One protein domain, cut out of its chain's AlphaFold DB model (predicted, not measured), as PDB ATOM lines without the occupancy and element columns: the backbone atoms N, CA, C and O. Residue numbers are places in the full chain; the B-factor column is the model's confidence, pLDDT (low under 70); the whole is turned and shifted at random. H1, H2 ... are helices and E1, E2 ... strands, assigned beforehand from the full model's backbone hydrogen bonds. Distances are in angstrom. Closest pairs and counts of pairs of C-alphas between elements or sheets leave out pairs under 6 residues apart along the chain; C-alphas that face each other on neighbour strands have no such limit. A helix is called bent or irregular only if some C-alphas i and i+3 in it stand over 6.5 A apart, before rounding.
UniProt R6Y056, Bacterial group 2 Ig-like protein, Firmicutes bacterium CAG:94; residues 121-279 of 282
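Overview. This is residues 121 to 279 of the 282 residues of the protein "Bacterial group 2 Ig-like protein" of Firmicutes bacterium CAG:94 (UniProt R6Y056). A strongly twisted wall of six antiparallel strands has H3 packed over one face, with H1 on that same face slantwise to E3. H4 stands at the sheet's level beside the strands, and a lobe of long loops with short H2, away from the sheet, lengthens one end. The printed part has 159 residues, with four named helices and six named strands in the order H1 H2 H3 E1 E2 E3 E4 E5 H4 E6; the sheet runs E1 E6 E2 E3 E4 E5. The class is mixed, helices and strands, with under half of the residues in named elements. The whole is compact, with a radius of gyration of the C-alphas of 14.8 A and spans of 43 by 30 by 29 A.

Along the chain. H1, residues 122 to 132, begins at C-alpha 122 (158.471, 166.685, 208.921) and is 15.3 A long. H2 is residues 162 to 165. H3, residues 189 to 202, is 20.0 A long. E1 is residues 209 to 211 and E2 residues 222 to 225. E3, residues 230 to 237, is 19.5 A long and bends by 52 degrees at residue 234. E4, residues 241 to 247, is 19.6 A long. E5, residues 256 to 263, is 20.2 A long and bends by 57 degrees at residue 259. H4, residues 264 to 273, is irregular: C-alphas 269 and 272 are 7.7 A apart. E6, residues 274 to 278, ends at C-alpha 278 (168.173, 164.214, 203.333).

Arrangement. E2 to E5 form a meander, each strand the antiparallel neighbour of the one before. Within hydrogen-bond range are N 223 and O 232 of the hairpin E2 and E3, 2.8 A, N 233 and O 245 of E3 and E4, 2.9 A, and N 242 and O 262 of E4 and E5, 2.9 A. E6 pairs with E2, N 224 and O 275 at 2.8 A, and with edge strand E1, N 211 and O 276 at 2.9 A. H3 and H1 make two layers with the sheet, helices on one face of it. H3 runs along E3 at 18 degrees on the local plane, at a height over the sheet of 7.6 A; their closest C-alphas, Cys 190 and Ser 231, are 5.1 A apart. H1 is over E3 at a height of 9.3 A, on a local plane fitted to only just 6 C-alphas. H3, with residues 197 to 202 alone, touches H1, the closest C-alphas being Ala 125 and Val 201, 5.8 A, at a steep tilt of 56 degrees, opposite ways. Every O i to N i+4 pair is within hydrogen-bond range in H1 and H3, and 4 of 6 in H4; H2 is too short for one.

Size, cuts and confidence. The farthest C-alphas, Glu 148 and Gly 239, are 45.4 A apart. The links H1 to H2 and H2 to H3 are long, with 29 and 23 residues. The printed part has no cut, and no printed residue is under 70 in pLDDT.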
ATOM      1  N   THR A 121     160.002 163.574 212.460       95.44
ATOM      2  CA  THR A 121     158.946 163.826 211.472       95.44
ATOM      3  C   THR A 121     159.138 165.169 210.754       95.44
ATOM      4  O   THR A 121     159.857 166.048 211.225       95.44
ATOM      5  N   GLU A 122     158.471 165.377 209.612       97.00
ATOM      6  CA  GLU A 122     158.471 166.685 208.921       97.00
ATOM      7  C   GLU A 122     157.843 167.804 209.766       97.00
ATOM      8  O   GLU A 122     158.280 168.949 209.695       97.00
ATOM      9  N   GLU A 123     156.861 167.483 210.617       97.19
ATOM     10  CA  GLU A 123     156.246 168.454 211.532       97.19
ATOM     11  C   GLU A 123     157.236 168.919 212.612       97.19
ATOM     12  O   GLU A 123     157.325 170.111 212.906       97.19
ATOM     13  N   GLU A 124     158.023 167.997 213.172       97.69
ATOM     14  CA  GLU A 124     159.069 168.320 214.149       97.69
ATOM     15  C   GLU A 124     160.238 169.079 213.511       97.69
ATOM     16  O   GLU A 124     160.757 170.024 214.115       97.69
ATOM     17  N   ALA A 125     160.619 168.714 212.284       98.25
ATOM     18  CA  ALA A 125     161.620 169.447 211.519       98.25
ATOM     19  C   ALA A 125     161.165 170.889 211.250       98.25
ATOM     20  O   ALA A 125     161.898 171.832 211.555       98.25
ATOM     21  N   ALA A 126     159.924 171.072 210.786       98.50
ATOM     22  CA  ALA A 126     159.320 172.384 210.575       98.50
ATOM     23  C   ALA A 126     159.276 173.213 211.868       98.50
ATOM     24  O   ALA A 126     159.674 174.376 211.875       98.50
ATOM     25  N   ALA A 127     158.833 172.617 212.981       98.44
ATOM     26  CA  ALA A 127     158.770 173.296 214.273       98.44
ATOM     27  C   ALA A 127     160.159 173.717 214.779       98.44
ATOM     28  O   ALA A 127     160.313 174.798 215.354       98.44
ATOM     29  N   THR A 128     161.174 172.882 214.548       98.44
ATOM     30  CA  THR A 128     162.559 173.196 214.911       98.44
ATOM     31  C   THR A 128     163.087 174.350 214.067       98.44
ATOM     32  O   THR A 128     163.559 175.331 214.639       98.44
ATOM     33  N   LEU A 129     162.930 174.298 212.740       98.62
ATOM     34  CA  LEU A 129     163.317 175.384 211.830       98.62
ATOM     35  C   LEU A 129     162.630 176.706 212.184       98.62
ATOM     36  O   LEU A 129     163.290 177.740 212.249       98.62
ATOM     37  N   GLU A 130     161.335 176.678 212.500       98.50
ATOM     38  CA  GLU A 130     160.601 177.873 212.923       98.50
ATOM     39  C   GLU A 130     161.178 178.469 214.215       98.50
ATOM     40  O   GLU A 130     161.361 179.681 214.321       98.50
ATOM     41  N   SER A 131     161.552 177.625 215.184       98.38
ATOM     42  CA  SER A 131     162.184 178.089 216.427       98.38
ATOM     43  C   SER A 131     163.569 178.718 216.215       98.38
ATOM     44  O   SER A 131     164.018 179.527 217.030       98.38
ATOM     45  N   LEU A 132     164.253 178.376 215.117       98.69
ATOM     46  CA  LEU A 132     165.581 178.894 214.797       98.69
ATOM     47  C   LEU A 132     165.552 180.327 214.254       98.69
ATOM     48  O   LEU A 132     166.590 180.985 214.295       98.69
ATOM     49  N   ARG A 133     164.393 180.859 213.851       98.50
ATOM     50  CA  ARG A 133     164.251 182.264 213.425       98.50
ATOM     51  C   ARG A 133     164.661 183.265 214.504       98.50
ATOM     52  O   ARG A 133     165.213 184.312 214.185       98.50
ATOM     53  N   ASP A 134     164.448 182.931 215.777       97.94
ATOM     54  CA  ASP A 134     164.878 183.772 216.901       97.94
ATOM     55  C   ASP A 134     166.408 183.795 217.055       97.94
ATOM     56  O   ASP A 134     166.977 184.775 217.533       97.94
ATOM     57  N   THR A 135     167.078 182.705 216.666       98.38
ATOM     58  CA  THR A 135     168.544 182.575 216.732       98.38
ATOM     59  C   THR A 135     169.211 183.156 215.488       98.38
ATOM     60  O   THR A 135     170.276 183.760 215.583       98.38
ATOM     61  N   PHE A 136     168.558 183.017 214.334       98.75
ATOM     62  CA  PHE A 136     169.033 183.443 213.023       98.75
ATOM     63  C   PHE A 136     168.000 184.369 212.360       98.75
ATOM     64  O   PHE A 136     167.280 183.936 211.457       98.75
ATOM     65  N   PRO A 137     167.885 185.635 212.801       98.69
ATOM     66  CA  PRO A 137     166.826 186.522 212.337       98.69
ATOM     67  C   PRO A 137     166.939 186.870 210.852       98.69
ATOM     68  O   PRO A 137     168.035 187.020 210.310       98.69
ATOM     69  N   GLU A 138     165.786 187.076 210.213       98.56
ATOM     70  CA  GLU A 138     165.695 187.604 208.849       98.56
ATOM     71  C   GLU A 138     166.522 188.886 208.688       98.56
ATOM     72  O   GLU A 138     166.369 189.850 209.440       98.56
ATOM     73  N   GLY A 139     167.382 188.906 207.671       98.38
ATOM     74  CA  GLY A 139     168.193 190.062 207.314       98.38
ATOM     75  C   GLY A 139     169.416 190.318 208.193       98.38
ATOM     76  O   GLY A 139     170.194 191.202 207.829       98.38
ATOM     77  N   ALA A 140     169.611 189.561 209.277       98.69
ATOM     78  CA  ALA A 140     170.877 189.521 210.000       98.69
ATOM     79  C   ALA A 140     171.952 188.798 209.169       98.69
ATOM     80  O   ALA A 140     171.670 188.214 208.119       98.69
ATOM     81  N   TYR A 141     173.196 188.826 209.636       98.75
ATOM     82  CA  TYR A 141     174.325 188.220 208.941       98.75
ATOM     83  C   TYR A 141     174.922 187.081 209.761       98.75
ATOM     84  O   TYR A 141     175.262 187.267 210.931       98.75
ATOM     85  N   TRP A 142     175.086 185.910 209.140       98.69
ATOM     86  CA  TRP A 142     175.752 184.763 209.758       98.69
ATOM     87  C   TRP A 142     177.273 184.924 209.659       98.69
ATOM     88  O   TRP A 142     177.950 184.360 208.798       98.69
ATOM     89  N   ASN A 143     177.793 185.806 210.503       98.56
ATOM     90  CA  ASN A 143     179.185 186.220 210.536       98.56
ATOM     91  C   ASN A 143     179.547 186.666 211.966       98.56
ATOM     92  O   ASN A 143     178.705 186.651 212.864       98.56
ATOM     93  N   HIS A 144     180.786 187.099 212.174       97.88
ATOM     94  CA  HIS A 144     181.266 187.598 213.466       97.88
ATOM     95  C   HIS A 144     181.998 188.945 213.341       97.88
ATOM     96  O   HIS A 144     182.971 189.230 214.044       97.88
ATOM     97  N   VAL A 145     181.530 189.809 212.435       97.69
ATOM     98  CA  VAL A 145     182.086 191.159 212.249       97.69
ATOM     99  C   VAL A 145     181.950 191.976 213.536       97.69
ATOM    100  O   VAL A 145     180.855 192.184 214.052       97.69
ATOM    101  N   GLY A 146     183.075 192.481 214.047       96.06
ATOM    102  CA  GLY A 146     183.097 193.313 215.255       96.06
ATOM    103  C   GLY A 146     182.893 192.545 216.567       96.06
ATOM    104  O   GLY A 146     182.724 193.180 217.607       96.06
ATOM    105  N   VAL A 147     182.932 191.209 216.537       96.81
ATOM    106  CA  VAL A 147     182.778 190.342 217.712       96.81
ATOM    107  C   VAL A 147     184.087 189.592 217.974       96.81
ATOM    108  O   VAL A 147     184.580 188.873 217.109       96.81
ATOM    109  N   GLU A 148     184.669 189.760 219.165       93.62
ATOM    110  CA  GLU A 148     185.945 189.115 219.527       93.62
ATOM    111  C   GLU A 148     185.771 187.648 219.953       93.62
ATOM    112  O   GLU A 148     186.529 186.781 219.521       93.62
ATOM    113  N   ASP A 149     184.761 187.365 220.778       95.75
ATOM    114  CA  ASP A 149     184.407 186.020 221.233       95.75
ATOM    115  C   ASP A 149     183.162 185.538 220.479       95.75
ATOM    116  O   ASP A 149     182.043 185.934 220.809       95.75
ATOM    117  N   TRP A 150     183.355 184.681 219.476       97.06
ATOM    118  CA  TRP A 150     182.282 184.161 218.625       97.06
ATOM    119  C   TRP A 150     182.223 182.627 218.619       97.06
ATOM    120  O   TRP A 150     183.197 181.946 218.960       97.06
ATOM    121  N   ASP A 151     181.061 182.098 218.244       97.44
ATOM    122  CA  ASP A 151     180.816 180.689 217.940       97.44
ATOM    123  C   ASP A 151     179.915 180.567 216.694       97.44
ATOM    124  O   ASP A 151     179.592 181.566 216.046       97.44
ATOM    125  N   GLU A 152     179.533 179.346 216.322       96.50
ATOM    126  CA  GLU A 152     178.703 179.064 215.147       96.50
ATOM    127  C   GLU A 152     177.289 179.683 215.203       96.50
ATOM    128  O   GLU A 152     176.613 179.763 214.175       96.50
ATOM    129  N   PHE A 153     176.846 180.167 216.370       98.31
ATOM    130  CA  PHE A 153     175.556 180.838 216.570       98.31
ATOM    131  C   PHE A 153     175.659 182.365 216.539       98.31
ATOM    132  O   PHE A 153     174.636 183.046 216.640       98.31
ATOM    133  N   THR A 154     176.864 182.928 216.419       98.50
ATOM    134  CA  THR A 154     177.030 184.377 216.319       98.50
ATOM    135  C   THR A 154     176.345 184.900 215.059       98.50
ATOM    136  O   THR A 154     176.592 184.428 213.953       98.50
ATOM    137  N   VAL A 155     175.506 185.917 215.225       98.56
ATOM    138  CA  VAL A 155     174.942 186.716 214.136       98.56
ATOM    139  C   VAL A 155     175.215 188.185 214.411       98.56
ATOM    140  O   VAL A 155     175.311 188.596 215.571       98.56
ATOM    141  N   THR A 156     175.338 188.988 213.359       98.56
ATOM    142  CA  THR A 156     175.543 190.434 213.497       98.56
ATOM    143  C   THR A 156     174.599 191.227 212.602       98.56
ATOM    144  O   THR A 156     173.987 190.692 211.678       98.56
ATOM    145  N   ASP A 157     174.515 192.531 212.862       98.25
ATOM    146  CA  ASP A 157     173.785 193.495 212.030       98.25
ATOM    147  C   ASP A 157     174.671 194.120 210.935       98.25
ATOM    148  O   ASP A 157     174.244 195.036 210.232       98.25
ATOM    149  N   SER A 158     175.933 193.689 210.813       97.81
ATOM    150  CA  SER A 158     176.911 194.262 209.880       97.81
ATOM    151  C   SER A 158     177.384 193.219 208.866       97.81
ATOM    152  O   SER A 158     177.814 192.138 209.267       97.81
ATOM    153  N   PRO A 159     177.370 193.522 207.558       97.81
ATOM    154  CA  PRO A 159     177.824 192.576 206.546       97.81
ATOM    155  C   PRO A 159     179.325 192.289 206.677       97.81
ATOM    156  O   PRO A 159     180.114 193.165 207.052       97.81
ATOM    157  N   CYS A 160     179.738 191.071 206.313       96.56
ATOM    158  CA  CYS A 160     181.148 190.785 206.058       96.56
ATOM    159  C   CYS A 160     181.608 191.558 204.810       96.56
ATOM    160  O   CYS A 160     180.810 191.904 203.945       96.56
ATOM    161  N   GLN A 161     182.898 191.892 204.742       95.75
ATOM    162  CA  GLN A 161     183.463 192.682 203.642       95.75
ATOM    163  C   GLN A 161     184.515 191.851 202.910       95.75
ATOM    164  O   GLN A 161     185.703 191.920 203.236       95.75
ATOM    165  N   HIS A 162     184.073 191.065 201.926       94.44
ATOM    166  CA  HIS A 162     184.930 190.117 201.207       94.44
ATOM    167  C   HIS A 162     186.059 190.800 200.420       94.44
ATOM    168  O   HIS A 162     187.172 190.281 200.368       94.44
ATOM    169  N   ASP A 163     185.834 192.013 199.909       94.31
ATOM    170  CA  ASP A 163     186.862 192.781 199.192       94.31
ATOM    171  C   ASP A 163     188.056 193.182 200.071       94.31
ATOM    172  O   ASP A 163     189.174 193.358 199.580       94.31
ATOM    173  N   LEU A 164     187.827 193.360 201.375       95.50
ATOM    174  CA  LEU A 164     188.846 193.829 202.316       95.50
ATOM    175  C   LEU A 164     189.425 192.694 203.152       95.50
ATOM    176  O   LEU A 164     190.630 192.662 203.410       95.50
ATOM    177  N   TYR A 165     188.561 191.784 203.593       94.75
ATOM    178  CA  TYR A 165     188.881 190.783 204.603       94.75
ATOM    179  C   TYR A 165     188.637 189.355 204.131       94.75
ATOM    180  O   TYR A 165     188.823 188.440 204.928       94.75
ATOM    181  N   TRP A 166     188.290 189.151 202.855       92.50
ATOM    182  CA  TRP A 166     187.948 187.835 202.319       92.50
ATOM    183  C   TRP A 166     186.852 187.181 203.179       92.50
ATOM    184  O   TRP A 166     185.894 187.842 203.571       92.50
ATOM    185  N   ASP A 167     187.012 185.909 203.508       92.44
ATOM    186  CA  ASP A 167     186.137 185.098 204.354       92.44
ATOM    187  C   ASP A 167     186.422 185.243 205.861       92.44
ATOM    188  O   ASP A 167     185.760 184.609 206.677       92.44
ATOM    189  N   ALA A 168     187.373 186.092 206.274       94.88
ATOM    190  CA  ALA A 168     187.917 186.068 207.635       94.88
ATOM    191  C   ALA A 168     186.892 186.328 208.750       94.88
ATOM    192  O   ALA A 168     187.157 185.975 209.896       94.88
ATOM    193  N   TYR A 169     185.771 186.976 208.421       97.06
ATOM    194  CA  TYR A 169     184.684 187.260 209.359       97.06
ATOM    195  C   TYR A 169     183.438 186.408 209.128       97.06
ATOM    196  O   TYR A 169     182.460 186.567 209.857       97.06
ATOM    197  N   CYS A 170     183.441 185.534 208.125       97.69
ATOM    198  CA  CYS A 170     182.347 184.610 207.872       97.69
ATOM    199  C   CYS A 170     182.359 183.509 208.926       97.69
ATOM    200  O   CYS A 170     183.415 183.030 209.341       97.69
ATOM    201  N   ASN A 171     181.177 183.092 209.368       98.31
ATOM    202  CA  ASN A 171     181.107 181.919 210.220       98.31
ATOM    203  C   ASN A 171     181.432 180.664 209.412       98.31
ATOM    204  O   ASN A 171     181.201 180.581 208.202       98.31
ATOM    205  N   THR A 172     181.967 179.680 210.122       97.62
ATOM    206  CA  THR A 172     182.295 178.372 209.571       97.62
ATOM    207  C   THR A 172     181.689 177.292 210.453       97.62
ATOM    208  O   THR A 172     181.493 177.493 211.653       97.62
ATOM    209  N   TYR A 173     181.367 176.151 209.856       98.31
ATOM    210  CA  TYR A 173     180.769 175.020 210.540       98.31
ATOM    211  C   TYR A 173     181.280 173.703 209.952       98.31
ATOM    212  O   TYR A 173     181.427 173.550 208.741       98.31
ATOM    213  N   THR A 174     181.537 172.735 210.825       97.44
ATOM    214  CA  THR A 174     181.872 171.356 210.461       97.44
ATOM    215  C   THR A 174     180.876 170.461 211.172       97.44
ATOM    216  O   THR A 174     180.819 170.481 212.402       97.44
ATOM    217  N   GLY A 175     180.097 169.706 210.400       93.75
ATOM    218  CA  GLY A 175     178.956 168.951 210.909       93.75
ATOM    219  C   GLY A 175     178.681 167.659 210.153       93.75
ATOM    220  O   GLY A 175     179.524 167.200 209.379       93.75
ATOM    221  N   GLY A 176     177.484 167.104 210.343       95.31
ATOM    222  CA  GLY A 176     177.106 165.763 209.886       95.31
ATOM    223  C   GLY A 176     177.233 165.534 208.376       95.31
ATOM    224  O   GLY A 176     177.468 164.411 207.942       95.31
ATOM    225  N   ILE A 177     177.151 166.596 207.565       97.12
ATOM    226  CA  ILE A 177     177.290 166.513 206.100       97.12
ATOM    227  C   ILE A 177     178.713 166.798 205.580       97.12
ATOM    228  O   ILE A 177     178.923 166.794 204.370       97.12
ATOM    229  N   GLN A 178     179.703 167.038 206.452       97.19
ATOM    230  CA  GLN A 178     181.078 167.391 206.048       97.19
ATOM    231  C   GLN A 178     181.717 166.346 205.122       97.19
ATOM    232  O   GLN A 178     182.488 166.708 204.233       97.19
ATOM    233  N   GLU A 179     181.401 165.060 205.305       96.44
ATOM    234  CA  GLU A 179     181.955 163.969 204.491       96.44
ATOM    235  C   GLU A 179     181.547 164.044 203.012       96.44
ATOM    236  O   GLU A 179     182.290 163.559 202.158       96.44
ATOM    237  N   LEU A 180     180.415 164.686 202.693       96.88
ATOM    238  CA  LEU A 180     180.006 164.950 201.307       96.88
ATOM    239  C   LEU A 180     180.869 166.036 200.650       96.88
ATOM    240  O   LEU A 180     181.011 166.074 199.429       96.88
ATOM    241  N   PHE A 181     181.480 166.900 201.463       96.44
ATOM    242  CA  PHE A 181     182.175 168.109 201.034       96.44
ATOM    243  C   PHE A 181     183.613 168.186 201.578       96.44
ATOM    244  O   PHE A 181     183.988 169.187 202.193       96.44
ATOM    245  N   PRO A 182     184.468 167.168 201.358       95.75
ATOM    246  CA  PRO A 182     185.823 167.132 201.919       95.75
ATOM    247  C   PRO A 182     186.736 168.258 201.408       95.75
ATOM    248  O   PRO A 182     187.790 168.518 201.981       95.75
ATOM    249  N   GLN A 183     186.368 168.918 200.309       94.38
ATOM    250  CA  GLN A 183     187.072 170.077 199.766       94.38
ATOM    251  C   GLN A 183     186.775 171.385 200.519       94.38
ATOM    252  O   GLN A 183     187.514 172.352 200.340       94.38
ATOM    253  N   PHE A 184     185.722 171.414 201.341       93.44
ATOM    254  CA  PHE A 184     185.252 172.584 202.083       93.44
ATOM    255  C   PHE A 184     185.327 172.308 203.593       93.44
ATOM    256  O   PHE A 184     184.301 172.140 204.245       93.44
ATOM    257  N   GLU A 185     186.537 172.194 204.150       94.69
ATOM    258  CA  GLU A 185     186.749 171.995 205.593       94.69
ATOM    259  C   GLU A 185     187.482 173.203 206.221       94.69
ATOM    260  O   GLU A 185     188.654 173.437 205.897       94.69
ATOM    261  N   PRO A 186     186.847 173.950 207.148       95.12
ATOM    262  CA  PRO A 186     185.427 173.876 207.516       95.12
ATOM    263  C   PRO A 186     184.513 174.416 206.400       95.12
ATOM    264  O   PRO A 186     184.965 175.157 205.527       95.12
ATOM    265  N   MET A 187     183.223 174.066 206.429       97.50
ATOM    266  CA  MET A 187     182.246 174.636 205.499       97.50
ATOM    267  C   MET A 187     181.906 176.064 205.927       97.50
ATOM    268  O   MET A 187     181.781 176.353 207.116       97.50
ATOM    269  N   GLU A 188     181.719 176.962 204.971       96.69
ATOM    270  CA  GLU A 188     181.456 178.380 205.225       96.69
ATOM    271  C   GLU A 188     180.230 178.873 204.456       96.69
ATOM    272  O   GLU A 188     179.692 178.167 203.597       96.69
ATOM    273  N   GLN A 189     179.787 180.092 204.772       97.50
ATOM    274  CA  GLN A 189     178.715 180.786 204.051       97.50
ATOM    275  C   GLN A 189     177.445 179.916 203.920       97.50
ATOM    276  O   GLN A 189     177.036 179.274 204.888       97.50
ATOM    277  N   CYS A 190     176.817 179.878 202.740       98.44
ATOM    278  CA  CYS A 190     175.580 179.135 202.499       98.44
ATOM    279  C   CYS A 190     175.707 177.640 202.829       98.44
ATOM    280  O   CYS A 190     174.787 177.062 203.408       98.44
ATOM    281  N   LEU A 191     176.851 177.014 202.518       98.38
ATOM    282  CA  LEU A 191     177.082 175.596 202.789       98.38
ATOM    283  C   LEU A 191     177.236 175.329 204.289       98.38
ATOM    284  O   LEU A 191     176.590 174.426 204.816       98.38
ATOM    285  N   GLY A 192     178.049 176.132 204.979       98.44
ATOM    286  CA  GLY A 192     178.231 176.026 206.428       98.44
ATOM    287  C   GLY A 192     176.933 176.281 207.194       98.44
ATOM    288  O   GLY A 192     176.612 175.546 208.125       98.44
ATOM    289  N   PHE A 193     176.147 177.266 206.760       98.81
ATOM    290  CA  PHE A 193     174.869 177.594 207.379       98.81
ATOM    291  C   PHE A 193     173.834 176.480 207.182       98.81
ATOM    292  O   PHE A 193     173.213 176.049 208.151       98.81
ATOM    293  N   ALA A 194     173.693 175.943 205.965       98.75
ATOM    294  CA  ALA A 194     172.806 174.807 205.702       98.75
ATOM    295  C   ALA A 194     173.225 173.547 206.485       98.75
ATOM    296  O   ALA A 194     172.377 172.826 207.013       98.75
ATOM    297  N   ALA A 195     174.532 173.300 206.618       98.69
ATOM    298  CA  ALA A 195     175.057 172.211 207.440       98.69
ATOM    299  C   ALA A 195     174.713 172.387 208.930       98.69
ATOM    300  O   ALA A 195     174.282 171.430 209.572       98.69
ATOM    301  N   LEU A 196     174.851 173.605 209.464       98.81
ATOM    302  CA  LEU A 196     174.483 173.926 210.843       98.81
ATOM    303  C   LEU A 196     172.988 173.702 211.087       98.81
ATOM    304  O   LEU A 196     172.621 173.036 212.052       98.81
ATOM    305  N   LEU A 197     172.122 174.217 210.210       98.88
ATOM    306  CA  LEU A 197     170.675 174.030 210.338       98.88
ATOM    307  C   LEU A 197     170.286 172.548 210.271       98.88
ATOM    308  O   LEU A 197     169.498 172.094 211.097       98.88
ATOM    309  N   SER A 198     170.885 171.780 209.357       98.44
ATOM    310  CA  SER A 198     170.692 170.328 209.265       98.44
ATOM    311  C   SER A 198     171.011 169.625 210.590       98.44
ATOM    312  O   SER A 198     170.209 168.835 211.085       98.44
ATOM    313  N   ASP A 199     172.142 169.934 211.223       98.56
ATOM    314  CA  ASP A 199     172.503 169.304 212.497       98.56
ATOM    315  C   ASP A 199     171.638 169.782 213.671       98.56
ATOM    316  O   ASP A 199     171.384 169.014 214.596       98.56
ATOM    317  N   LEU A 200     171.149 171.024 213.644       98.50
ATOM    318  CA  LEU A 200     170.219 171.525 214.660       98.50
ATOM    319  C   LEU A 200     168.841 170.864 214.574       98.50
ATOM    320  O   LEU A 200     168.185 170.711 215.604       98.50
ATOM    321  N   VAL A 201     168.412 170.472 213.373       98.19
ATOM    322  CA  VAL A 201     167.139 169.777 213.153       98.19
ATOM    323  C   VAL A 201     167.263 168.285 213.455       98.19
ATOM    324  O   VAL A 201     166.460 167.745 214.209       98.19
ATOM    325  N   PHE A 202     168.267 167.616 212.891       97.31
ATOM    326  CA  PHE A 202     168.348 166.151 212.885       97.31
ATOM    327  C   PHE A 202     169.367 165.579 213.880       97.31
ATOM    328  O   PHE A 202     169.310 164.397 214.215       97.31
ATOM    329  N   GLY A 203     170.296 166.400 214.367       96.50
ATOM    330  CA  GLY A 203     171.478 165.966 215.108       96.50
ATOM    331  C   GLY A 203     172.677 165.675 214.198       96.50
ATOM    332  O   GLY A 203     172.527 165.275 213.043       96.50
ATOM    333  N   GLU A 204     173.886 165.849 214.742       94.88
ATOM    334  CA  GLU A 204     175.171 165.635 214.041       94.88
ATOM    335  C   GLU A 204     175.308 164.178 213.542       94.88
ATOM    336  O   GLU A 204     175.753 163.938 212.420       94.88
ATOM    337  N   ASP A 205     174.811 163.209 214.321       94.44
ATOM    338  CA  ASP A 205     174.917 161.766 214.046       94.44
ATOM    339  C   ASP A 205     173.773 161.184 213.187       94.44
ATOM    340  O   ASP A 205     173.741 159.974 212.955       94.44
ATOM    341  N   ALA A 206     172.809 161.997 212.730       95.06
ATOM    342  CA  ALA A 206     171.739 161.509 211.853       95.06
ATOM    343  C   ALA A 206     172.305 160.896 210.549       95.06
ATOM    344  O   ALA A 206     173.444 161.185 210.163       95.06
ATOM    345  N   PRO A 207     171.551 160.030 209.848       95.19
ATOM    346  CA  PRO A 207     171.995 159.480 208.569       95.19
ATOM    347  C   PRO A 207     172.141 160.579 207.506       95.19
ATOM    348  O   PRO A 207     171.473 161.609 207.558       95.19
ATOM    349  N   VAL A 208     173.038 160.382 206.542       97.12
ATOM    350  CA  VAL A 208     173.168 161.239 205.351       97.12
ATOM    351  C   VAL A 208     172.852 160.389 204.128       97.12
ATOM    352  O   VAL A 208     173.508 159.367 203.914       97.12
ATOM    353  N   SER A 209     171.917 160.825 203.291       97.25
ATOM    354  CA  SER A 209     171.787 160.309 201.927       97.25
ATOM    355  C   SER A 209     171.496 161.436 200.941       97.25
ATOM    356  O   SER A 209     171.070 162.527 201.327       97.25
ATOM    357  N   THR A 210     171.790 161.193 199.662       98.06
ATOM    358  CA  THR A 210     171.609 162.178 198.591       98.06
ATOM    359  C   THR A 210     170.676 161.662 197.503       98.06
ATOM    360  O   THR A 210     170.576 160.460 197.249       98.06
ATOM    361  N   PHE A 211     169.975 162.584 196.848       98.12
ATOM    362  CA  PHE A 211     169.071 162.310 195.735       98.12
ATOM    363  C   PHE A 211     169.018 163.508 194.777       98.12
ATOM    364  O   PHE A 211     169.479 164.600 195.089       98.12
ATOM    365  N   THR A 212     168.480 163.305 193.574       97.31
ATOM    366  CA  THR A 212     168.414 164.347 192.523       97.31
ATOM    367  C   THR A 212     166.993 164.633 192.041       97.31
ATOM    368  O   THR A 212     166.756 165.603 191.320       97.31
ATOM    369  N   ASP A 213     166.023 163.801 192.429       97.50
ATOM    370  CA  ASP A 213     164.617 164.036 192.127       97.50
ATOM    371  C   ASP A 213     164.047 165.083 193.091       97.50
ATOM    372  O   ASP A 213     163.557 164.756 194.168       97.50
ATOM    373  N   TYR A 214     164.107 166.354 192.686       96.81
ATOM    374  CA  TYR A 214     163.614 167.489 193.475       96.81
ATOM    375  C   TYR A 214     162.119 167.394 193.827       96.81
ATOM    376  O   TYR A 214     161.652 168.099 194.714       96.81
ATOM    377  N   THR A 215     161.345 166.526 193.165       96.81
ATOM    378  CA  THR A 215     159.932 166.312 193.518       96.81
ATOM    379  C   THR A 215     159.750 165.484 194.796       96.81
ATOM    380  O   THR A 215     158.633 165.377 195.297       96.81
ATOM    381  N   GLN A 216     160.838 164.918 195.332       97.50
ATOM    382  CA  GLN A 216     160.878 164.165 196.590       97.50
ATOM    383  C   GLN A 216     161.329 165.009 197.789       97.50
ATOM    384  O   GLN A 216     161.464 164.461 198.881       97.50
ATOM    385  N   LEU A 217     161.578 166.308 197.591       98.50
ATOM    386  CA  LEU A 217     161.988 167.211 198.664       98.50
ATOM    387  C   LEU A 217     160.982 167.193 199.818       98.50
ATOM    388  O   LEU A 217     159.769 167.265 199.607       98.50
ATOM    389  N   ARG A 218     161.522 167.147 201.032       98.44
ATOM    390  CA  ARG A 218     160.807 167.258 202.303       98.44
ATOM    391  C   ARG A 218     161.312 168.454 203.089       98.44
ATOM    392  O   ARG A 218     162.386 168.993 202.820       98.44
ATOM    393  N   VAL A 219     160.534 168.868 204.085       98.75
ATOM    394  CA  VAL A 219     160.974 169.908 205.025       98.75
ATOM    395  C   VAL A 219     162.282 169.486 205.701       98.75
ATOM    396  O   VAL A 219     162.414 168.353 206.142       98.75
ATOM    397  N   GLY A 220     163.250 170.395 205.789       98.62
ATOM    398  CA  GLY A 220     164.561 170.140 206.386       98.62
ATOM    399  C   GLY A 220     165.604 169.528 205.449       98.62
ATOM    400  O   GLY A 220     166.768 169.472 205.838       98.62
ATOM    401  N   ASP A 221     165.245 169.123 204.226       98.81
ATOM    402  CA  ASP A 221     166.242 168.701 203.239       98.81
ATOM    403  C   ASP A 221     167.132 169.884 202.830       98.81
ATOM    404  O   ASP A 221     166.670 171.022 202.684       98.81
ATOM    405  N   ASN A 222     168.413 169.605 202.590       98.50
ATOM    406  CA  ASN A 222     169.335 170.574 202.011       98.50
ATOM    407  C   ASN A 222     169.339 170.435 200.489       98.50
ATOM    408  O   ASN A 222     169.357 169.331 199.949       98.50
ATOM    409  N   ILE A 223     169.412 171.559 199.791       98.75
ATOM    410  CA  ILE A 223     169.622 171.620 198.346       98.75
ATOM    411  C   ILE A 223     170.987 172.254 198.111       98.75
ATOM    412  O   ILE A 223     171.219 173.386 198.539       98.75
ATOM    413  N   ARG A 224     171.874 171.549 197.408       98.25
ATOM    414  CA  ARG A 224     173.146 172.062 196.898       98.25
ATOM    415  C   ARG A 224     173.042 172.244 195.390       98.25
ATOM    416  O   ARG A 224     172.784 171.296 194.656       98.25
ATOM    417  N   LEU A 225     173.281 173.462 194.923       97.94
ATOM    418  CA  LEU A 225     173.513 173.755 193.516       97.94
ATOM    419  C   LEU A 225     175.021 173.678 193.262       97.94
ATOM    420  O   LEU A 225     175.776 174.539 193.709       97.94
ATOM    421  N   GLU A 226     175.480 172.611 192.614       95.81
ATOM    422  CA  GLU A 226     176.907 172.287 192.517       95.81
ATOM    423  C   GLU A 226     177.698 173.258 191.634       95.81
ATOM    424  O   GLU A 226     178.861 173.526 191.926       95.81
ATOM    425  N   LEU A 227     177.102 173.786 190.557       95.31
ATOM    426  CA  LEU A 227     177.823 174.643 189.604       95.31
ATOM    427  C   LEU A 227     177.815 176.110 190.027       95.31
ATOM    428  O   LEU A 227     178.803 176.815 189.833       95.31
ATOM    429  N   THR A 228     176.693 176.570 190.572       95.50
ATOM    430  CA  THR A 228     176.535 177.914 191.147       95.50
ATOM    431  C   THR A 228     177.000 177.993 192.601       95.50
ATOM    432  O   THR A 228     177.007 179.077 193.172       95.50
ATOM    433  N   GLU A 229     177.407 176.862 193.179       95.88
ATOM    434  CA  GLU A 229     177.982 176.715 194.517       95.88
ATOM    435  C   GLU A 229     177.123 177.292 195.652       95.88
ATOM    436  O   GLU A 229     177.645 177.796 196.647       95.88
ATOM    437  N   HIS A 230     175.801 177.147 195.558       98.12
ATOM    438  CA  HIS A 230     174.866 177.683 196.547       98.12
ATOM    439  C   HIS A 230     174.099 176.597 197.301       98.12
ATOM    440  O   HIS A 230     173.762 175.566 196.724       98.12
ATOM    441  N   SER A 231     173.826 176.829 198.584       98.62
ATOM    442  CA  SER A 231     173.118 175.881 199.450       98.62
ATOM    443  C   SER A 231     171.936 176.536 200.158       98.62
ATOM    444  O   SER A 231     172.020 177.686 200.585       98.62
ATOM    445  N   MET A 232     170.850 175.786 200.313       98.69
ATOM    446  CA  MET A 232     169.625 176.224 200.989       98.69
ATOM    447  C   MET A 232     168.952 175.045 201.702       98.69
ATOM    448  O   MET A 232     169.220 173.894 201.357       98.69
ATOM    449  N   VAL A 233     168.086 175.325 202.675       98.88
ATOM    450  CA  VAL A 233     167.316 174.318 203.429       98.88
ATOM    451  C   VAL A 233     165.827 174.518 203.177       98.88
ATOM    452  O   VAL A 233     165.339 175.649 203.223       98.88
ATOM    453  N   VAL A 234     165.095 173.438 202.916       98.88
ATOM    454  CA  VAL A 234     163.652 173.476 202.645       98.88
ATOM    455  C   VAL A 234     162.864 173.774 203.925       98.88
ATOM    456  O   VAL A 234     163.001 173.074 204.924       98.88
ATOM    457  N   LEU A 235     161.997 174.789 203.889       98.81
ATOM    458  CA  LEU A 235     161.106 175.170 204.994       98.81
ATOM    459  C   LEU A 235     159.700 174.593 204.837       98.81
ATOM    460  O   LEU A 235     159.120 174.089 205.794       98.81
ATOM    461  N   THR A 236     159.139 174.689 203.631       98.62
ATOM    462  CA  THR A 236     157.796 174.193 203.310       98.62
ATOM    463  C   THR A 236     157.780 173.586 201.919       98.62
ATOM    464  O   THR A 236     158.518 174.032 201.042       98.62
ATOM    465  N   VAL A 237     156.883 172.627 201.706       98.44
ATOM    466  CA  VAL A 237     156.605 172.021 200.401       98.44
ATOM    467  C   VAL A 237     155.101 172.064 200.163       98.44
ATOM    468  O   VAL A 237     154.320 171.652 201.023       98.44
ATOM    469  N   ASP A 238     154.680 172.573 199.009       96.88
ATOM    470  CA  ASP A 238     153.274 172.634 198.623       96.88
ATOM    471  C   ASP A 238     153.060 172.326 197.129       96.88
ATOM    472  O   ASP A 238     153.937 171.828 196.424       96.88
ATOM    473  N   GLY A 239     151.836 172.542 196.635       97.38
ATOM    474  CA  GLY A 239     151.484 172.238 195.248       97.38
ATOM    475  C   GLY A 239     152.118 173.167 194.205       97.38
ATOM    476  O   GLY A 239     152.150 172.801 193.032       97.38
ATOM    477  N   GLU A 240     152.606 174.341 194.600       97.62
ATOM    478  CA  GLU A 240     153.179 175.360 193.713       97.62
ATOM    479  C   GLU A 240     154.714 175.357 193.743       97.62
ATOM    480  O   GLU A 240     155.350 175.673 192.732       97.62
ATOM    481  N   GLY A 241     155.308 174.954 194.867       98.38
ATOM    482  CA  GLY A 241     156.750 174.837 195.005       98.38
ATOM    483  C   GLY A 241     157.198 174.607 196.441       98.38
ATOM    484  O   GLY A 241     156.571 173.875 197.209       98.38
ATOM    485  N   ILE A 242     158.308 175.250 196.786       98.75
ATOM    486  CA  ILE A 242     158.899 175.221 198.119       98.75
ATOM    487  C   ILE A 242     159.186 176.635 198.619       98.75
ATOM    488  O   ILE A 242     159.326 177.580 197.837       98.75
ATOM    489  N   THR A 243     159.358 176.767 199.930       98.81
ATOM    490  CA  THR A 243     160.083 177.903 200.512       98.81
ATOM    491  C   THR A 243     161.378 177.422 201.146       98.81
ATOM    492  O   THR A 243     161.481 176.258 201.540       98.81
ATOM    493  N   VAL A 244     162.378 178.300 201.218       98.88
ATOM    494  CA  VAL A 244     163.705 177.954 201.738       98.88
ATOM    495  C   VAL A 244     164.233 178.977 202.738       98.88
ATOM    496  O   VAL A 244     163.847 180.149 202.717       98.88
ATOM    497  N   VAL A 245     165.143 178.513 203.593       98.88
ATOM    498  CA  VAL A 245     166.056 179.344 204.379       98.88
ATOM    499  C   VAL A 245     167.472 179.168 203.858       98.88
ATOM    500  O   VAL A 245     167.902 178.072 203.498       98.88
ATOM    501  N   GLU A 246     168.210 180.265 203.814       98.75
ATOM    502  CA  GLU A 246     169.582 180.295 203.336       98.75
ATOM    503  C   GLU A 246     170.329 181.486 203.934       98.75
ATOM    504  O   GLU A 246     169.743 182.387 204.541       98.75
ATOM    505  N   CYS A 247     171.640 181.516 203.731       98.25
ATOM    506  CA  CYS A 247     172.400 182.747 203.853       98.25
ATOM    507  C   CYS A 247     173.229 182.964 202.590       98.25
ATOM    508  O   CYS A 247     173.406 182.042 201.794       98.25
ATOM    509  N   ASN A 248     173.748 184.177 202.407       97.81
ATOM    510  CA  ASN A 248     174.644 184.501 201.295       97.81
ATOM    511  C   ASN A 248     174.015 184.311 199.902       97.81
ATOM    512  O   ASN A 248     174.718 184.020 198.940       97.81
ATOM    513  N   SER A 249     172.696 184.482 199.765       95.38
ATOM    514  CA  SER A 249     172.016 184.392 198.462       95.38
ATOM    515  C   SER A 249     172.436 185.497 197.482       95.38
ATOM    516  O   SER A 249     172.157 185.412 196.290       95.38
ATOM    517  N   ASP A 250     173.062 186.562 197.990       94.69
ATOM    518  CA  ASP A 250     173.678 187.635 197.208       94.69
ATOM    519  C   ASP A 250     175.140 187.348 196.832       94.69
ATOM    520  O   ASP A 250     175.725 188.134 196.097       94.69
ATOM    521  N   TYR A 251     175.705 186.225 197.295       94.50
ATOM    522  CA  TYR A 251     177.100 185.815 197.112       94.50
ATOM    523  C   TYR A 251     178.144 186.774 197.705       94.50
ATOM    524  O   TYR A 251     179.336 186.647 197.420       94.50
ATOM    525  N   GLU A 252     177.722 187.725 198.540       93.38
ATOM    526  CA  GLU A 252     178.584 188.825 198.970       93.38
ATOM    527  C   GLU A 252     178.661 188.986 200.488       93.38
ATOM    528  O   GLU A 252     179.728 189.345 200.984       93.38
ATOM    529  N   HIS A 253     177.581 188.740 201.240       94.12
ATOM    530  CA  HIS A 253     177.506 189.272 202.608       94.12
ATOM    531  C   HIS A 253     177.097 188.288 203.707       94.12
ATOM    532  O   HIS A 253     176.989 188.709 204.856       94.12
ATOM    533  N   CYS A 254     176.855 187.005 203.423       97.69
ATOM    534  CA  CYS A 254     176.318 186.047 204.410       97.69
ATOM    535  C   CYS A 254     174.990 186.492 205.050       97.69
ATOM    536  O   CYS A 254     174.682 186.130 206.189       97.69
ATOM    537  N   ARG A 255     174.191 187.287 204.324       98.62
ATOM    538  CA  ARG A 255     172.874 187.745 204.782       98.62
ATOM    539  C   ARG A 255     171.916 186.566 204.862       98.62
ATOM    540  O   ARG A 255     171.791 185.835 203.884       98.62
ATOM    541  N   ILE A 256     171.261 186.403 206.002       98.88
ATOM    542  CA  ILE A 256     170.262 185.365 206.257       98.88
ATOM    543  C   ILE A 256     168.946 185.789 205.603       98.88
ATOM    544  O   ILE A 256     168.515 186.935 205.761       98.88
ATOM    545  N   SER A 257     168.331 184.865 204.871       98.62
ATOM    546  CA  SER A 257     167.030 185.035 204.232       98.62
ATOM    547  C   SER A 257     166.150 183.833 204.539       98.62
ATOM    548  O   SER A 257     166.549 182.689 204.326       98.62
ATOM    549  N   TRP A 258     164.932 184.106 204.980       98.81
ATOM    550  CA  TRP A 258     163.862 183.137 205.143       98.81
ATOM    551  C   TRP A 258     162.787 183.347 204.080       98.81
ATOM    552  O   TRP A 258     162.654 184.424 203.499       98.81
ATOM    553  N   ASP A 259     161.987 182.309 203.857       98.56
ATOM    554  CA  ASP A 259     160.741 182.367 203.091       98.56
ATOM    555  C   ASP A 259     160.904 182.754 201.613       98.56
ATOM    556  O   ASP A 259     159.933 183.155 200.962       98.56
ATOM    557  N   ARG A 260     162.107 182.600 201.033       98.06
ATOM    558  CA  ARG A 260     162.249 182.741 199.580       98.06
ATOM    559  C   ARG A 260     161.480 181.609 198.915       98.06
ATOM    560  O   ARG A 260     161.774 180.435 199.128       98.06
ATOM    561  N   PHE A 261     160.502 181.979 198.100       98.56
ATOM    562  CA  PHE A 261     159.716 181.031 197.326       98.56
ATOM    563  C   PHE A 261     160.465 180.601 196.061       98.56
ATOM    564  O   PHE A 261     161.033 181.433 195.350       98.56
ATOM    565  N   LEU A 262     160.428 179.300 195.784       98.38
ATOM    566  CA  LEU A 262     160.930 178.667 194.572       98.38
ATOM    567  C   LEU A 262     159.818 177.800 193.995       98.38
ATOM    568  O   LEU A 262     159.407 176.820 194.613       98.38
ATOM    569  N   SER A 263     159.337 178.153 192.806       98.56
ATOM    570  CA  SER A 263     158.325 177.346 192.128       98.56
ATOM    571  C   SER A 263     158.912 176.027 191.620       98.56
ATOM    572  O   SER A 263     160.123 175.897 191.412       98.56
ATOM    573  N   TRP A 264     158.048 175.052 191.332       98.25
ATOM    574  CA  TRP A 264     158.480 173.822 190.660       98.25
ATOM    575  C   TRP A 264     159.163 174.083 189.309       98.25
ATOM    576  O   TRP A 264     160.079 173.350 188.942       98.25
ATOM    577  N   ASP A 265     158.775 175.144 188.593       98.38
ATOM    578  CA  ASP A 265     159.424 175.549 187.342       98.38
ATOM    579  C   ASP A 265     160.835 176.117 187.581       98.38
ATOM    580  O   ASP A 265     161.750 175.818 186.808       98.38
ATOM    581  N   ASP A 266     161.044 176.873 188.667       97.69
ATOM    582  CA  ASP A 266     162.370 177.378 189.054       97.69
ATOM    583  C   ASP A 266     163.319 176.219 189.387       97.69
ATOM    584  O   ASP A 266     164.443 176.166 188.882       97.69
ATOM    585  N   LEU A 267     162.848 175.245 190.175       97.94
ATOM    586  CA  LEU A 267     163.614 174.037 190.502       97.94
ATOM    587  C   LEU A 267     163.873 173.185 189.255       97.94
ATOM    588  O   LEU A 267     164.978 172.686 189.044       97.94
ATOM    589  N   ALA A 268     162.885 173.061 188.365       98.00
ATOM    590  CA  ALA A 268     163.062 172.361 187.102       98.00
ATOM    591  C   ALA A 268     164.125 173.027 186.215       98.00
ATOM    592  O   ALA A 268     164.805 172.316 185.468       98.00
ATOM    593  N   ALA A 269     164.271 174.354 186.268       97.62
ATOM    594  CA  ALA A 269     165.275 175.086 185.507       97.62
ATOM    595  C   ALA A 269     166.702 174.842 186.024       97.62
ATOM    596  O   ALA A 269     167.625 174.793 185.212       97.62
ATOM    597  N   THR A 270     166.879 174.625 187.330       96.50
ATOM    598  CA  THR A 270     168.186 174.402 187.978       96.50
ATOM    599  C   THR A 270     168.493 172.932 188.281       96.50
ATOM    600  O   THR A 270     169.601 172.602 188.691       96.50
ATOM    601  N   ARG A 271     167.567 172.004 188.002       96.56
ATOM    602  CA  ARG A 271     167.704 170.562 188.306       96.56
ATOM    603  C   ARG A 271     168.985 169.883 187.801       96.56
ATOM    604  O   ARG A 271     169.323 168.807 188.270       96.56
ATOM    605  N   TYR A 272     169.645 170.436 186.780       96.81
ATOM    606  CA  TYR A 272     170.835 169.825 186.177       96.81
ATOM    607  C   TYR A 272     172.084 169.934 187.065       96.81
ATOM    608  O   TYR A 272     173.055 169.230 186.805       96.81
ATOM    609  N   GLU A 273     172.072 170.826 188.056       97.06
ATOM    610  CA  GLU A 273     173.158 171.034 189.020       97.06
ATOM    611  C   GLU A 273     172.722 170.747 190.462       97.06
ATOM    612  O   GLU A 273     173.445 171.078 191.394       97.06
ATOM    613  N   MET A 274     171.524 170.195 190.652       97.94
ATOM    614  CA  MET A 274     170.918 170.043 191.966       97.94
ATOM    615  C   MET A 274     171.265 168.688 192.581       97.94
ATOM    616  O   MET A 274     170.879 167.644 192.055       97.94
ATOM    617  N   GLU A 275     171.925 168.722 193.731       98.12
ATOM    618  CA  GLU A 275     172.054 167.592 194.644       98.12
ATOM    619  C   GLU A 275     171.250 167.899 195.911       98.12
ATOM    620  O   GLU A 275     171.472 168.904 196.584       98.12
ATOM    621  N   CYS A 276     170.272 167.052 196.218       98.50
ATOM    622  CA  CYS A 276     169.465 167.151 197.427       98.50
ATOM    623  C   CYS A 276     170.041 166.206 198.483       98.50
ATOM    624  O   CYS A 276     170.466 165.098 198.156       98.50
ATOM    625  N   ILE A 277     170.046 166.629 199.741       98.62
ATOM    626  CA  ILE A 277     170.587 165.874 200.871       98.62
ATOM    627  C   ILE A 277     169.478 165.753 201.909       98.62
ATOM    628  O   ILE A 277     168.947 166.763 202.366       98.62
ATOM    629  N   THR A 278     169.159 164.522 202.293       98.06
ATOM    630  CA  THR A 278     168.173 164.214 203.333       98.06
ATOM    631  C   THR A 278     168.861 163.624 204.555       98.06
ATOM    632  O   THR A 278     169.869 162.917 204.459       98.06
ATOM    633  N   ARG A 279     168.274 163.914 205.716       97.38
ATOM    634  CA  ARG A 279     168.673 163.376 207.023       97.38
ATOM    635  C   ARG A 279     167.648 162.406 207.615       97.38
ATOM    636  O   ARG A 279     167.867 161.849 208.687       97.38
TER     637      ARG A 279